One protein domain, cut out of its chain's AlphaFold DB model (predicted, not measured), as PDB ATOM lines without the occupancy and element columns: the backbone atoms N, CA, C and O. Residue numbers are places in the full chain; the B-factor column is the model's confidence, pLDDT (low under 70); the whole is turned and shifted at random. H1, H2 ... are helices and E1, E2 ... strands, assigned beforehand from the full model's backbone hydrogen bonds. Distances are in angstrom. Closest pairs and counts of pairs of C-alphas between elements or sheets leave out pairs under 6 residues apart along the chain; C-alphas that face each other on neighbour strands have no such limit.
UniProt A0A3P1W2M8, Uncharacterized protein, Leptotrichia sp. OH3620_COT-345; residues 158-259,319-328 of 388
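This is residues 158 to 259 and 319 to 328 of the 388 residues of an uncharacterized protein of Leptotrichia sp. OH3620_COT-345 (UniProt A0A3P1W2M8). One strongly twisted sheet of seven short strands makes a wall, with H1 and H2 over one face and H3 near the E4 and E3 end. Between E5 and E6 a long loop reaches away from this body, and its tip around Glu 244 sticks out. The printed part has 112 residues, with three named helices and seven named strands in the order E1 H1 E2 H2 H3 E3 E4 E5 E6 E7, a mixed class of helices and strands. The mixed sheet runs E1 E7 E6 E2 E5 E4 E3. The whole is compact, with a radius of gyration of the C-alphas of 14.2 A and spans of 45 by 34 by 33 A.

Start at the sheet's edge, where E1, residues 158 to 160, begins at C-alpha 158 (-28.789, 8.345, 49.176). Across the sheet you meet E7, residues 319 to 323, 13.2 A long; E6, residues 253 to 257, 12.6 A; E2, residues 188 to 191; E5, residues 232 to 236, 13.4 A; E4, residues 225 to 229, 13.3 A; and E3, residues 216 to 218. Find C-alpha 167 at (-37.878, 18.515, 55.567); from there H1, residues 167 to 182, runs 22.3 A. H2 is residues 193 to 199, and H3, residues 203 to 211, is 12.2 A long. E7 ends at C-alpha 323 (-35.412, 8.092, 46.770).

Look first at E2 and E5, parallel neighbours with N 191 and O 235 at 2.8 A. E6 is antiparallel to E2, with N 190 and O 255 at 2.8 A. E7 is staggered: residues 319 to 321 pair with E6, antiparallel, N 320 and O 254 at 2.9 A, and residues 321 to 323 with E1, parallel, N 323 and O 159 at 2.8 A. E3, E4 and E5 form a meander, each strand the antiparallel neighbour of the one before; N 217 and O 226 are 3.2 A apart, N 227 and O 234 2.8 A. E1, H1, E2 and E2, H2 H3, E3 are split strand-helix-strand units, other strands lying between their two strands, each with a right-handed crossover. H1 and H2 are on the same face, making two layers; H1 runs slantwise to the strands at a height over the sheet of 9.0 A, closest to E6 at the C-alphas of Ile 175 and Leu 256, 7.5 A. The closest C-alphas of H2 and E5, Arg 193 and Lys 236, are 6.1 A apart. H3 only grazes the sheet, with residues 205 to 210. H1, with residues 167 to 168 alone, and H3 only just touch, only at their ends, with 3 pairs of C-alphas within 8 A, the closest Val 168 and Glu 204 at 7.0 A. In H1, H2 and H3 every O i to N i+4 pair is within hydrogen-bond range.

The two C-alphas farthest apart, Ala 211 and Glu 244, are 45.5 A apart. Residues 260 to 318 are not printed, and C-alphas 259 and 319 are 14.4 A apart across this cut. The link E5 to E6, residues 237 to 252, is long. Mean pLDDT of the printed part is 82.3; residues 206 to 231 are under 70.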
ATOM      1  N   GLU A 158     -27.371   8.653  49.343       96.31
ATOM      2  CA  GLU A 158     -28.789   8.345  49.176       96.31
ATOM      3  C   GLU A 158     -29.595   8.740  50.414       96.31
ATOM      4  O   GLU A 158     -29.203   8.451  51.542       96.31
ATOM      5  N   ILE A 159     -30.745   9.375  50.188       96.38
ATOM      6  CA  ILE A 159     -31.717   9.727  51.227       96.38
ATOM      7  C   ILE A 159     -33.036   9.053  50.868       96.38
ATOM      8  O   ILE A 159     -33.525   9.225  49.752       96.38
ATOM      9  N   ASP A 160     -33.643   8.316  51.793       96.25
ATOM     10  CA  ASP A 160     -35.016   7.844  51.611       96.25
ATOM     11  C   ASP A 160     -35.998   8.911  52.111       96.25
ATOM     12  O   ASP A 160     -36.029   9.233  53.296       96.25
ATOM     13  N   ALA A 161     -36.838   9.452  51.225       93.69
ATOM     14  CA  ALA A 161     -37.852  10.435  51.601       93.69
ATOM     15  C   ALA A 161     -38.835   9.926  52.672       93.69
ATOM     16  O   ALA A 161     -39.474  10.736  53.338       93.69
ATOM     17  N   LYS A 162     -38.973   8.605  52.857       91.81
ATOM     18  CA  LYS A 162     -39.828   8.012  53.900       91.81
ATOM     19  C   LYS A 162     -39.260   8.154  55.306       91.81
ATOM     20  O   LYS A 162     -40.019   8.068  56.263       91.81
ATOM     21  N   THR A 163     -37.944   8.312  55.433       91.94
ATOM     22  CA  THR A 163     -37.269   8.439  56.732       91.94
ATOM     23  C   THR A 163     -37.087   9.895  57.149       91.94
ATOM     24  O   THR A 163     -36.591  10.155  58.239       91.94
ATOM     25  N   VAL A 164     -37.444  10.848  56.284       90.50
ATOM     26  CA  VAL A 164     -37.378  12.279  56.587       90.50
ATOM     27  C   VAL A 164     -38.669  12.682  57.293       90.50
ATOM     28  O   VAL A 164     -39.713  12.808  56.657       90.50
ATOM     29  N   GLU A 165     -38.589  12.863  58.610       86.06
ATOM     30  CA  GLU A 165     -39.736  13.275  59.432       86.06
ATOM     31  C   GLU A 165     -40.130  14.732  59.180       86.06
ATOM     32  O   GLU A 165     -41.316  15.026  59.081       86.06
ATOM     33  N   ASN A 166     -39.135  15.620  59.050       86.25
ATOM     34  CA  ASN A 166     -39.328  17.042  58.790       86.25
ATOM     35  C   ASN A 166     -38.282  17.560  57.800       86.25
ATOM     36  O   ASN A 166     -37.078  17.493  58.057       86.25
ATOM     37  N   TRP A 167     -38.737  18.081  56.665       87.00
ATOM     38  CA  TRP A 167     -37.878  18.515  55.567       87.00
ATOM     39  C   TRP A 167     -37.120  19.799  55.881       87.00
ATOM     40  O   TRP A 167     -35.983  19.949  55.446       87.00
ATOM     41  N   VAL A 168     -37.709  20.710  56.653       83.62
ATOM     42  CA  VAL A 168     -37.053  21.969  57.036       83.62
ATOM     43  C   VAL A 168     -35.853  21.686  57.938       83.62
ATOM     44  O   VAL A 168     -34.734  22.090  57.623       83.62
ATOM     45  N   MET A 169     -36.065  20.929  59.016       85.00
ATOM     46  CA  MET A 169     -34.998  20.504  59.928       85.00
ATOM     47  C   MET A 169     -33.955  19.648  59.215       85.00
ATOM     48  O   MET A 169     -32.765  19.744  59.509       85.00
ATOM     49  N   PHE A 170     -34.388  18.839  58.248       91.44
ATOM     50  CA  PHE A 170     -33.481  18.060  57.423       91.44
ATOM     51  C   PHE A 170     -32.540  18.943  56.592       91.44
ATOM     52  O   PHE A 170     -31.343  18.669  56.559       91.44
ATOM     53  N   PHE A 171     -33.032  20.019  55.966       91.31
ATOM     54  CA  PHE A 171     -32.158  20.940  55.234       91.31
ATOM     55  C   PHE A 171     -31.182  21.679  56.151       91.31
ATOM     56  O   PHE A 171     -30.018  21.785  55.775       91.31
ATOM     57  N   PHE A 172     -31.609  22.124  57.340       88.94
ATOM     58  CA  PHE A 172     -30.683  22.712  58.319       88.94
ATOM     59  C   PHE A 172     -29.570  21.736  58.688       88.94
ATOM     60  O   PHE A 172     -28.402  22.079  58.564       88.94
ATOM     61  N   LYS A 173     -29.916  20.478  58.983       92.50
ATOM     62  CA  LYS A 173     -28.917  19.443  59.249       92.50
ATOM     63  C   LYS A 173     -27.940  19.248  58.087       92.50
ATOM     64  O   LYS A 173     -26.747  19.127  58.317       92.50
ATOM     65  N   LEU A 174     -28.421  19.206  56.840       94.62
ATOM     66  CA  LEU A 174     -27.528  19.060  55.685       94.62
ATOM     67  C   LEU A 174     -26.534  20.218  55.561       94.62
ATOM     68  O   LEU A 174     -25.424  20.008  55.072       94.62
ATOM     69  N   ILE A 175     -26.950  21.422  55.948       92.19
ATOM     70  CA  ILE A 175     -26.108  22.612  55.928       92.19
ATOM     71  C   ILE A 175     -25.090  22.570  57.070       92.19
ATOM     72  O   ILE A 175     -23.909  22.765  56.804       92.19
ATOM     73  N   ASP A 176     -25.520  22.232  58.285       92.31
ATOM     74  CA  ASP A 176     -24.633  22.081  59.444       92.31
ATOM     75  C   ASP A 176     -23.574  20.994  59.180       92.31
ATOM     76  O   ASP A 176     -22.380  21.231  59.346       92.31
ATOM     77  N   ASP A 177     -23.992  19.833  58.655       94.56
ATOM     78  CA  ASP A 177     -23.094  18.734  58.269       94.56
ATOM     79  C   ASP A 177     -22.097  19.171  57.167       94.56
ATOM     80  O   ASP A 177     -20.975  18.660  57.088       94.56
ATOM     81  N   TYR A 178     -22.499  20.086  56.272       93.44
ATOM     82  CA  TYR A 178     -21.620  20.649  55.242       93.44
ATOM     83  C   TYR A 178     -20.595  21.603  55.859       93.44
ATOM     84  O   TYR A 178     -19.412  21.498  55.537       93.44
ATOM     85  N   GLU A 179     -21.033  22.508  56.737       92.06
ATOM     86  CA  GLU A 179     -20.169  23.473  57.419       92.06
ATOM     87  C   GLU A 179     -19.155  22.771  58.322       92.06
ATOM     88  O   GLU A 179     -17.963  23.064  58.237       92.06
ATOM     89  N   GLU A 180     -19.582  21.779  59.107       92.50
ATOM     90  CA  GLU A 180     -18.691  21.000  59.971       92.50
ATOM     91  C   GLU A 180     -17.620  20.258  59.158       92.50
ATOM     92  O   GLU A 180     -16.449  20.226  59.541       92.50
ATOM     93  N   LYS A 181     -17.996  19.685  58.006       89.44
ATOM     94  CA  LYS A 181     -17.056  18.954  57.144       89.44
ATOM     95  C   LYS A 181     -16.078  19.883  56.423       89.44
ATOM     96  O   LYS A 181     -14.906  19.533  56.286       89.44
ATOM     97  N   ASN A 182     -16.566  21.001  55.890       85.81
ATOM     98  CA  ASN A 182     -15.827  21.823  54.930       85.81
ATOM     99  C   ASN A 182     -15.252  23.112  55.536       85.81
ATOM    100  O   ASN A 182     -14.478  23.794  54.868       85.81
ATOM    101  N   GLY A 183     -15.625  23.464  56.769       84.88
ATOM    102  CA  GLY A 183     -15.214  24.701  57.440       84.88
ATOM    103  C   GLY A 183     -15.824  25.975  56.844       84.88
ATOM    104  O   GLY A 183     -15.416  27.074  57.212       84.88
ATOM    105  N   ILE A 184     -16.771  25.838  55.911       86.25
ATOM    106  CA  ILE A 184     -17.445  26.944  55.228       86.25
ATOM    107  C   ILE A 184     -18.937  26.662  55.072       86.25
ATOM    108  O   ILE A 184     -19.357  25.519  54.889       86.25
ATOM    109  N   TYR A 185     -19.735  27.723  55.069       87.50
ATOM    110  CA  TYR A 185     -21.160  27.634  54.777       87.50
ATOM    111  C   TYR A 185     -21.398  27.423  53.269       87.50
ATOM    112  O   TYR A 185     -20.666  27.991  52.453       87.50
ATOM    113  N   PRO A 186     -22.404  26.634  52.849       91.12
ATOM    114  CA  PRO A 186     -22.723  26.493  51.433       91.12
ATOM    115  C   PRO A 186     -23.345  27.788  50.892       91.12
ATOM    116  O   PRO A 186     -24.337  28.278  51.434       91.12
ATOM    117  N   ASP A 187     -22.831  28.291  49.767       88.25
ATOM    118  CA  ASP A 187     -23.395  29.470  49.086       88.25
ATOM    119  C   ASP A 187     -24.800  29.198  48.528       88.25
ATOM    120  O   ASP A 187     -25.622  30.106  48.374       88.25
ATOM    121  N   ARG A 188     -25.063  27.939  48.151       88.88
ATOM    122  CA  ARG A 188     -26.307  27.526  47.495       88.88
ATOM    123  C   ARG A 188     -26.776  26.166  47.986       88.88
ATOM    124  O   ARG A 188     -25.996  25.212  48.030       88.88
ATOM    125  N   LEU A 189     -28.084  26.077  48.228       91.94
ATOM    126  CA  LEU A 189     -28.821  24.825  48.345       91.94
ATOM    127  C   LEU A 189     -29.806  24.734  47.179       91.94
ATOM    128  O   LEU A 189     -30.726  25.543  47.056       91.94
ATOM    129  N   GLU A 190     -29.616  23.751  46.305       91.94
ATOM    130  CA  GLU A 190     -30.400  23.628  45.080       91.94
ATOM    131  C   GLU A 190     -31.058  22.259  44.957       91.94
ATOM    132  O   GLU A 190     -30.438  21.221  45.187       91.94
ATOM    133  N   LEU A 191     -32.326  22.254  44.556       93.25
ATOM    134  CA  LEU A 191     -33.122  21.042  44.424       93.25
ATOM    135  C   LEU A 191     -33.428  20.739  42.962       93.25
ATOM    136  O   LEU A 191     -33.764  21.624  42.169       93.25
ATOM    137  N   GLY A 192     -33.396  19.455  42.630       91.56
ATOM    138  CA  GLY A 192     -33.959  18.917  41.407       91.56
ATOM    139  C   GLY A 192     -35.415  19.320  41.232       91.56
ATOM    140  O   GLY A 192     -36.147  19.478  42.204       91.56
ATOM    141  N   ARG A 193     -35.869  19.483  39.988       86.50
ATOM    142  CA  ARG A 193     -37.207  20.015  39.694       86.50
ATOM    143  C   ARG A 193     -38.336  19.239  40.378       86.50
ATOM    144  O   ARG A 193     -39.189  19.876  40.992       86.50
ATOM    145  N   LYS A 194     -38.361  17.902  40.287       90.44
ATOM    146  CA  LYS A 194     -39.436  17.103  40.906       90.44
ATOM    147  C   LYS A 194     -39.405  17.212  42.425       90.44
ATOM    148  O   LYS A 194     -40.454  17.382  43.036       90.44
ATOM    149  N   LEU A 195     -38.215  17.140  43.021       91.88
ATOM    150  CA  LEU A 195     -38.052  17.313  44.458       91.88
ATOM    151  C   LEU A 195     -38.500  18.713  44.894       91.88
ATOM    152  O   LEU A 195     -39.346  18.831  45.772       91.88
ATOM    153  N   PHE A 196     -38.019  19.763  44.226       86.44
ATOM    154  CA  PHE A 196     -38.399  21.150  44.489       86.44
ATOM    155  C   PHE A 196     -39.920  21.329  44.460       86.44
ATOM    156  O   PHE A 196     -40.497  21.849  45.407       86.44
ATOM    157  N   GLU A 197     -40.597  20.840  43.418       82.56
ATOM    158  CA  GLU A 197     -42.057  20.933  43.287       82.56
ATOM    159  C   GLU A 197     -42.829  20.236  44.419       82.56
ATOM    160  O   GLU A 197     -43.918  20.691  44.778       82.56
ATOM    161  N   LYS A 198     -42.290  19.148  44.984       85.44
ATOM    162  CA  LYS A 198     -42.868  18.475  46.157       85.44
ATOM    163  C   LYS A 198     -42.616  19.279  47.432       85.44
ATOM    164  O   LYS A 198     -43.539  19.452  48.221       85.44
ATOM    165  N   ILE A 199     -41.399  19.795  47.603       85.69
ATOM    166  CA  ILE A 199     -40.971  20.550  48.787       85.69
ATOM    167  C   ILE A 199     -41.716  21.883  48.909       85.69
ATOM    168  O   ILE A 199     -42.263  22.160  49.969       85.69
ATOM    169  N   ILE A 200     -41.857  22.662  47.829       76.06
ATOM    170  CA  ILE A 200     -42.616  23.931  47.877       76.06
ATOM    171  C   ILE A 200     -44.102  23.728  48.235       76.06
ATOM    172  O   ILE A 200     -44.773  24.671  48.644       76.06
ATOM    173  N   LYS A 201     -44.634  22.514  48.037       75.56
ATOM    174  CA  LYS A 201     -46.018  22.134  48.358       75.56
ATOM    175  C   LYS A 201     -46.118  21.340  49.657       75.56
ATOM    176  O   LYS A 201     -47.210  20.899  49.996       75.56
ATOM    177  N   ASN A 202     -45.018  21.079  50.351       79.44
ATOM    178  CA  ASN A 202     -45.043  20.355  51.612       79.44
ATOM    179  C   ASN A 202     -45.646  21.243  52.718       79.44
ATOM    180  O   ASN A 202     -45.449  22.458  52.723       79.44
ATOM    181  N   ASN A 203     -46.400  20.638  53.643       73.19
ATOM    182  CA  ASN A 203     -47.114  21.368  54.699       73.19
ATOM    183  C   ASN A 203     -46.187  22.246  55.546       73.19
ATOM    184  O   ASN A 203     -46.531  23.390  55.822       73.19
ATOM    185  N   GLU A 204     -45.010  21.739  55.905       75.25
ATOM    186  CA  GLU A 204     -44.059  22.421  56.792       75.25
ATOM    187  C   GLU A 204     -43.539  23.703  56.138       75.25
ATOM    188  O   GLU A 204     -43.494  24.770  56.750       75.25
ATOM    189  N   PHE A 205     -43.232  23.621  54.844       71.06
ATOM    190  CA  PHE A 205     -42.818  24.770  54.051       71.06
ATOM    191  C   PHE A 205     -43.936  25.782  53.844       71.06
ATOM    192  O   PHE A 205     -43.682  26.982  53.891       71.06
ATOM    193  N   LEU A 206     -45.173  25.330  53.643       67.56
ATOM    194  CA  LEU A 206     -46.321  26.228  53.532       67.56
ATOM    195  C   LEU A 206     -46.637  26.930  54.856       67.56
ATOM    196  O   LEU A 206     -47.065  28.081  54.838       67.56
ATOM    197  N   GLU A 207     -46.441  26.268  55.995       69.88
ATOM    198  CA  GLU A 207     -46.606  26.876  57.318       69.88
ATOM    199  C   GLU A 207     -45.570  27.971  57.566       69.88
ATOM    200  O   GLU A 207     -45.945  29.092  57.915       69.88
ATOM    201  N   ILE A 208     -44.293  27.699  57.281       66.31
ATOM    202  CA  ILE A 208     -43.241  28.726  57.303       66.31
ATOM    203  C   ILE A 208     -43.584  29.842  56.321       66.31
ATOM    204  O   ILE A 208     -43.484  31.021  56.658       66.31
ATOM    205  N   ALA A 209     -44.057  29.492  55.125       62.41
ATOM    206  CA  ALA A 209     -44.351  30.491  54.122       62.41
ATOM    207  C   ALA A 209     -45.509  31.426  54.494       62.41
ATOM    208  O   ALA A 209     -45.483  32.612  54.169       62.41
ATOM    209  N   LYS A 210     -46.505  30.911  55.219       63.03
ATOM    210  CA  LYS A 210     -47.606  31.702  55.786       63.03
ATOM    211  C   LYS A 210     -47.157  32.553  56.971       63.03
ATOM    212  O   LYS A 210     -47.651  33.666  57.127       63.03
ATOM    213  N   ALA A 211     -46.253  32.035  57.802       60.56
ATOM    214  CA  ALA A 211     -45.731  32.748  58.965       60.56
ATOM    215  C   ALA A 211     -44.789  33.901  58.573       60.56
ATOM    216  O   ALA A 211     -44.747  34.917  59.265       60.56
ATOM    217  N   TYR A 212     -44.072  33.773  57.450       57.94
ATOM    218  CA  TYR A 212     -43.094  34.753  56.975       57.94
ATOM    219  C   TYR A 212     -43.425  35.233  55.552       57.94
ATOM    220  O   TYR A 212     -43.279  34.496  54.575       57.94
ATOM    221  N   SER A 213     -43.806  36.509  55.415       49.00
ATOM    222  CA  SER A 213     -44.317  37.118  54.170       49.00
ATOM    223  C   SER A 213     -43.354  37.119  52.966       49.00
ATOM    224  O   SER A 213     -43.786  37.434  51.862       49.00
ATOM    225  N   ASN A 214     -42.073  36.775  53.160       55.81
ATOM    226  CA  ASN A 214     -40.998  36.831  52.152       55.81
ATOM    227  C   ASN A 214     -40.377  35.455  51.830       55.81
ATOM    228  O   ASN A 214     -39.305  35.363  51.245       55.81
ATOM    229  N   SER A 215     -41.043  34.382  52.234       55.91
ATOM    230  CA  SER A 215     -40.585  32.989  52.149       55.91
ATOM    231  C   SER A 215     -40.538  32.391  50.739       55.91
ATOM    232  O   SER A 215     -39.854  31.393  50.528       55.91
ATOM    233  N   ILE A 216     -41.260  32.968  49.771       57.91
ATOM    234  CA  ILE A 216     -41.249  32.556  48.363       57.91
ATOM    235  C   ILE A 216     -41.021  33.797  47.511       57.91
ATOM    236  O   ILE A 216     -41.805  34.746  47.560       57.91
ATOM    237  N   GLY A 217     -39.965  33.782  46.701       55.81
ATOM    238  CA  GLY A 217     -39.583  34.931  45.890       55.81
ATOM    239  C   GLY A 217     -39.103  34.564  44.493       55.81
ATOM    240  O   GLY A 217     -38.840  33.405  44.164       55.81
ATOM    241  N   LEU A 218     -38.975  35.597  43.663       51.72
ATOM    242  CA  LEU A 218     -38.218  35.546  42.416       51.72
ATOM    243  C   LEU A 218     -36.843  36.145  42.682       51.72
ATOM    244  O   LEU A 218     -36.739  37.253  43.212       51.72
ATOM    245  N   SER A 219     -35.788  35.403  42.364       51.16
ATOM    246  CA  SER A 219     -34.421  35.878  42.544       51.16
ATOM    247  C   SER A 219     -34.139  37.077  41.624       51.16
ATOM    248  O   SER A 219     -34.637  37.170  40.495       51.16
ATOM    249  N   SER A 220     -33.349  38.033  42.122       44.16
ATOM    250  CA  SER A 220     -33.002  39.279  41.419       44.16
ATOM    251  C   SER A 220     -32.170  39.058  40.148       44.16
ATOM    252  O   SER A 220     -32.112  39.936  39.290       44.16
ATOM    253  N   ASP A 221     -31.576  37.872  39.993       45.53
ATOM    254  CA  ASP A 221     -30.833  37.410  38.813       45.53
ATOM    255  C   ASP A 221     -31.738  36.956  37.645       45.53
ATOM    256  O   ASP A 221     -31.245  36.500  36.613       45.53
ATOM    257  N   LYS A 222     -33.053  37.192  37.764       49.41
ATOM    258  CA  LYS A 222     -34.102  36.940  36.768       49.41
ATOM    259  C   LYS A 222     -34.271  35.441  36.460       49.41
ATOM    260  O   LYS A 222     -33.501  34.831  35.723       49.41
ATOM    261  N   GLN A 223     -35.431  34.921  36.883       52.50
ATOM    262  CA  GLN A 223     -36.094  33.671  36.449       52.50
ATOM    263  C   GLN A 223     -35.899  32.399  37.301       52.50
ATOM    264  O   GLN A 223     -36.231  31.314  36.817       52.50
ATOM    265  N   GLN A 224     -35.440  32.475  38.553       58.41
ATOM    266  CA  GLN A 224     -35.524  31.333  39.477       58.41
ATOM    267  C   GLN A 224     -36.463  31.616  40.650       58.41
ATOM    268  O   GLN A 224     -36.418  32.668  41.283       58.41
ATOM    269  N   VAL A 225     -37.349  30.651  40.902       62.91
ATOM    270  CA  VAL A 225     -38.151  30.597  42.126       62.91
ATOM    271  C   VAL A 225     -37.245  30.058  43.222       62.91
ATOM    272  O   VAL A 225     -36.579  29.037  43.011       62.91
ATOM    273  N   TYR A 226     -37.229  30.735  44.364       69.94
ATOM    274  CA  TYR A 226     -36.540  30.270  45.558       69.94
ATOM    275  C   TYR A 226     -37.489  30.243  46.754       69.94
ATOM    276  O   TYR A 226     -38.490  30.964  46.785       69.94
ATOM    277  N   LEU A 227     -37.144  29.398  47.719       69.94
ATOM    278  CA  LEU A 227     -37.664  29.442  49.076       69.94
ATOM    279  C   LEU A 227     -36.614  30.089  49.977       69.94
ATOM    280  O   LEU A 227     -35.433  29.768  49.859       69.94
ATOM    281  N   ASP A 228     -37.038  30.983  50.857       69.38
ATOM    282  CA  ASP A 228     -36.192  31.548  51.906       69.38
ATOM    283  C   ASP A 228     -36.514  30.863  53.237       69.38
ATOM    284  O   ASP A 228     -37.624  30.981  53.764       69.38
ATOM    285  N   LEU A 229     -35.545  30.117  53.761       68.88
ATOM    286  CA  LEU A 229     -35.581  29.514  55.085       68.88
ATOM    287  C   LEU A 229     -34.672  30.311  56.016       68.88
ATOM    288  O   LEU A 229     -33.496  29.991  56.170       68.88
ATOM    289  N   LEU A 230     -35.235  31.337  56.657       66.31
ATOM    290  CA  LEU A 230     -34.559  32.119  57.701       66.31
ATOM    291  C   LEU A 230     -33.198  32.698  57.255       66.31
ATOM    292  O   LEU A 230     -32.257  32.746  58.041       66.31
ATOM    293  N   GLY A 231     -33.096  33.152  56.002       66.62
ATOM    294  CA  GLY A 231     -31.874  33.703  55.411       66.62
ATOM    295  C   GLY A 231     -31.161  32.742  54.459       66.62
ATOM    296  O   GLY A 231     -30.325  33.191  53.675       66.62
ATOM    297  N   GLN A 232     -31.522  31.452  54.466       72.81
ATOM    298  CA  GLN A 232     -30.978  30.459  53.545       72.81
ATOM    299  C   GLN A 232     -31.870  30.285  52.318       72.81
ATOM    300  O   GLN A 232     -33.036  29.895  52.415       72.81
ATOM    301  N   ARG A 233     -31.308  30.513  51.128       78.62
ATOM    302  CA  ARG A 233     -32.043  30.362  49.867       78.62
ATOM    303  C   ARG A 233     -31.961  28.937  49.339       78.62
ATOM    304  O   ARG A 233     -30.886  28.451  48.997       78.62
ATOM    305  N   ILE A 234     -33.127  28.316  49.187       83.06
ATOM    306  CA  ILE A 234     -33.312  27.055  48.475       83.06
ATOM    307  C   ILE A 234     -33.838  27.352  47.074       83.06
ATOM    308  O   ILE A 234     -34.976  27.794  46.914       83.06
ATOM    309  N   SER A 235     -33.043  27.089  46.041       84.56
ATOM    310  CA  SER A 235     -33.434  27.315  44.645       84.56
ATOM    311  C   SER A 235     -33.654  26.016  43.876       84.56
ATOM    312  O   SER A 235     -33.286  24.920  44.292       84.56
ATOM    313  N   LYS A 236     -34.294  26.131  42.714       84.38
ATOM    314  CA  LYS A 236     -34.456  25.016  41.778       84.38
ATOM    315  C   LYS A 236     -33.269  24.936  40.817       84.38
ATOM    316  O   LYS A 236     -33.007  25.916  40.114       84.38
ATOM    317  N   LEU A 237     -32.647  23.762  40.692       88.19
ATOM    318  CA  LEU A 237     -31.647  23.470  39.660       88.19
ATOM    319  C   LEU A 237     -32.225  23.702  38.257       88.19
ATOM    320  O   LEU A 237     -33.375  23.351  37.969       88.19
ATOM    321  N   LYS A 238     -31.427  24.280  37.351       84.94
ATOM    322  CA  LYS A 238     -31.846  24.446  35.950       84.94
ATOM    323  C   LYS A 238     -31.594  23.178  35.150       84.94
ATOM    324  O   LYS A 238     -30.544  22.553  35.259       84.94
ATOM    325  N   ASN A 239     -32.529  22.844  34.271       84.69
ATOM    326  CA  ASN A 239     -32.325  21.752  33.327       84.69
ATOM    327  C   ASN A 239     -31.134  22.059  32.413       84.69
ATOM    328  O   ASN A 239     -30.965  23.190  31.953       84.69
ATOM    329  N   ALA A 240     -30.352  21.029  32.114       91.94
ATOM    330  CA  ALA A 240     -29.209  21.109  31.222       91.94
ATOM    331  C   ALA A 240     -29.148  19.874  30.323       91.94
ATOM    332  O   ALA A 240     -29.779  18.850  30.591       91.94
ATOM    333  N   LYS A 241     -28.373  19.983  29.243       92.25
ATOM    334  CA  LYS A 241     -28.155  18.901  28.283       92.25
ATOM    335  C   LYS A 241     -26.679  18.582  28.144       92.25
ATOM    336  O   LYS A 241     -25.831  19.474  28.161       92.25
ATOM    337  N   THR A 242     -26.392  17.312  27.916       91.19
ATOM    338  CA  THR A 242     -25.069  16.836  27.510       91.19
ATOM    339  C   THR A 242     -24.703  17.324  26.113       91.19
ATOM    340  O   THR A 242     -25.576  17.735  25.343       91.19
ATOM    341  N   PHE A 243     -23.420  17.273  25.744       86.50
ATOM    342  CA  PHE A 243     -22.963  17.606  24.383       86.50
ATOM    343  C   PHE A 243     -23.553  16.709  23.282       86.50
ATOM    344  O   PHE A 243     -23.574  17.123  22.127       86.50
ATOM    345  N   GLU A 244     -24.130  15.567  23.658       87.31
ATOM    346  CA  GLU A 244     -24.910  14.658  22.804       87.31
ATOM    347  C   GLU A 244     -26.423  14.969  22.804       87.31
ATOM    348  O   GLU A 244     -27.234  14.166  22.355       87.31
ATOM    349  N   ASP A 245     -26.821  16.112  23.369       86.94
ATOM    350  CA  ASP A 245     -28.199  16.614  23.469       86.94
ATOM    351  C   ASP A 245     -29.173  15.760  24.302       86.94
ATOM    352  O   ASP A 245     -30.386  15.999  24.285       86.94
ATOM    353  N   LYS A 246     -28.640  14.842  25.117       92.00
ATOM    354  CA  LYS A 246     -29.391  14.112  26.152       92.00
ATOM    355  C   LYS A 246     -29.620  14.993  27.380       92.00
ATOM    356  O   LYS A 246     -28.695  15.694  27.797       92.00
ATOM    357  N   ASP A 247     -30.807  14.921  27.974       93.44
ATOM    358  CA  ASP A 247     -31.124  15.624  29.222       93.44
ATOM    359  C   ASP A 247     -30.288  15.089  30.393       93.44
ATOM    360  O   ASP A 247     -30.115  13.879  30.557       93.44
ATOM    361  N   ILE A 248     -29.783  15.999  31.225       94.12
ATOM    362  CA  ILE A 248     -29.106  15.660  32.477       94.12
ATOM    363  C   ILE A 248     -30.173  15.521  33.566       94.12
ATOM    364  O   ILE A 248     -30.763  16.511  34.000       94.12
ATOM    365  N   ASN A 249     -30.448  14.286  33.992       91.56
ATOM    366  CA  ASN A 249     -31.482  14.023  34.989       91.56
ATOM    367  C   ASN A 249     -30.963  14.269  36.414       91.56
ATOM    368  O   ASN A 249     -30.272  13.431  36.990       91.56
ATOM    369  N   VAL A 250     -31.368  15.404  36.980       93.06
ATOM    370  CA  VAL A 250     -31.135  15.783  38.382       93.06
ATOM    371  C   VAL A 250     -32.442  16.020  39.139       93.06
ATOM    372  O   VAL A 250     -32.430  16.645  40.188       93.06
ATOM    373  N   ASP A 251     -33.580  15.526  38.630       93.06
ATOM    374  CA  ASP A 251     -34.927  15.821  39.156       93.06
ATOM    375  C   ASP A 251     -35.100  15.477  40.652       93.06
ATOM    376  O   ASP A 251     -35.920  16.095  41.333       93.06
ATOM    377  N   GLU A 252     -34.330  14.508  41.146       95.06
ATOM    378  CA  GLU A 252     -34.404  13.922  42.493       95.06
ATOM    379  C   GLU A 252     -33.203  14.292  43.379       95.06
ATOM    380  O   GLU A 252     -32.982  13.673  44.418       95.06
ATOM    381  N   TYR A 253     -32.385  15.260  42.963       96.44
ATOM    382  CA  TYR A 253     -31.146  15.586  43.662       96.44
ATOM    383  C   TYR A 253     -31.276  16.786  44.601       96.44
ATOM    384  O   TYR A 253     -32.074  17.692  44.366       96.44
ATOM    385  N   ILE A 254     -30.418  16.805  45.618       96.88
ATOM    386  CA  ILE A 254     -30.088  17.978  46.434       96.88
ATOM    387  C   ILE A 254     -28.613  18.288  46.192       96.88
ATOM    388  O   ILE A 254     -27.776  17.386  46.266       96.88
ATOM    389  N   TYR A 255     -28.301  19.545  45.906       96.06
ATOM    390  CA  TYR A 255     -26.942  20.059  45.785       96.06
ATOM    391  C   TYR A 255     -26.702  21.076  46.893       96.06
ATOM    392  O   TYR A 255     -27.467  22.029  47.025       96.06
ATOM    393  N   LEU A 256     -25.635  20.873  47.659       95.12
ATOM    394  CA  LEU A 256     -25.047  21.897  48.514       95.12
ATOM    395  C   LEU A 256     -23.698  22.252  47.906       95.12
ATOM    396  O   LEU A 256     -22.871  21.368  47.670       95.12
ATOM    397  N   SER A 257     -23.503  23.525  47.586       93.31
ATOM    398  CA  SER A 257     -22.314  23.950  46.853       93.31
ATOM    399  C   SER A 257     -21.838  25.333  47.251       93.31
ATOM    400  O   SER A 257     -22.668  26.213  47.479       93.31
ATOM    401  N   SER A 258     -20.519  25.519  47.236       90.62
ATOM    402  CA  SER A 258     -19.891  26.836  47.236       90.62
ATOM    403  C   SER A 258     -19.345  27.163  45.847       90.62
ATOM    404  O   SER A 258     -18.700  26.329  45.207       90.62
ATOM    405  N   ASP A 259     -19.595  28.386  45.382       89.69
ATOM    406  CA  ASP A 259     -19.067  28.886  44.112       89.69
ATOM    407  C   ASP A 259     -17.543  29.144  44.213       89.69
ATOM    408  O   ASP A 259     -16.864  29.189  43.189       89.69
ATOM    409  N   ARG A 319     -23.520  16.251  46.837       95.75
ATOM    410  CA  ARG A 319     -24.717  15.779  46.138       95.75
ATOM    411  C   ARG A 319     -25.418  14.699  46.940       95.75
ATOM    412  O   ARG A 319     -24.789  13.745  47.398       95.75
ATOM    413  N   TYR A 320     -26.735  14.808  47.008       97.44
ATOM    414  CA  TYR A 320     -27.598  13.765  47.535       97.44
ATOM    415  C   TYR A 320     -28.634  13.363  46.497       97.44
ATOM    416  O   TYR A 320     -29.131  14.210  45.754       97.44
ATOM    417  N   LYS A 321     -28.992  12.080  46.473       96.94
ATOM    418  CA  LYS A 321     -30.087  11.549  45.664       96.94
ATOM    419  C   LYS A 321     -31.228  11.117  46.575       96.94
ATOM    420  O   LYS A 321     -31.064  10.220  47.401       96.94
ATOM    421  N   VAL A 322     -32.391  11.731  46.399       97.44
ATOM    422  CA  VAL A 322     -33.587  11.432  47.185       97.44
ATOM    423  C   VAL A 322     -34.392  10.334  46.500       97.44
ATOM    424  O   VAL A 322     -34.887  10.496  45.387       97.44
ATOM    425  N   LYS A 323     -34.546   9.200  47.177       96.38
ATOM    426  CA  LYS A 323     -35.412   8.092  46.770       96.38
ATOM    427  C   LYS A 323     -36.822   8.287  47.310       96.38
ATOM    428  O   LYS A 323     -37.030   8.986  48.296       96.38
ATOM    429  N   ASN A 324     -37.785   7.612  46.684       93.69
ATOM    430  CA  ASN A 324     -39.185   7.592  47.114       93.69
ATOM    431  C   ASN A 324     -39.827   8.987  47.228       93.69
ATOM    432  O   ASN A 324     -40.695   9.180  48.068       93.69
ATOM    433  N   ILE A 325     -39.461   9.953  46.373       91.69
ATOM    434  CA  ILE A 325     -39.964  11.343  46.445       91.69
ATOM    435  C   ILE A 325     -41.498  11.471  46.453       91.69
ATOM    436  O   ILE A 325     -42.042  12.478  46.899       91.69
ATOM    437  N   ASP A 326     -42.219  10.456  45.976       87.12
ATOM    438  CA  ASP A 326     -43.679  10.421  46.016       87.12
ATOM    439  C   ASP A 326     -44.263  10.181  47.412       87.12
ATOM    440  O   ASP A 326     -45.440  10.470  47.617       87.12
ATOM    441  N   SER A 327     -43.463   9.726  48.384       87.44
ATOM    442  CA  SER A 327     -43.874   9.654  49.790       87.44
ATOM    443  C   SER A 327     -43.881  11.012  50.481       87.44
ATOM    444  O   SER A 327     -44.426  11.114  51.578       87.44
ATOM    445  N   ILE A 328     -43.289  12.049  49.874       84.62
ATOM    446  CA  ILE A 328     -43.346  13.409  50.410       84.62
ATOM    447  C   ILE A 328     -44.805  13.848  50.382       84.62
ATOM    448  O   ILE A 328     -45.391  14.076  49.317       84.62
TER     449      ILE A 328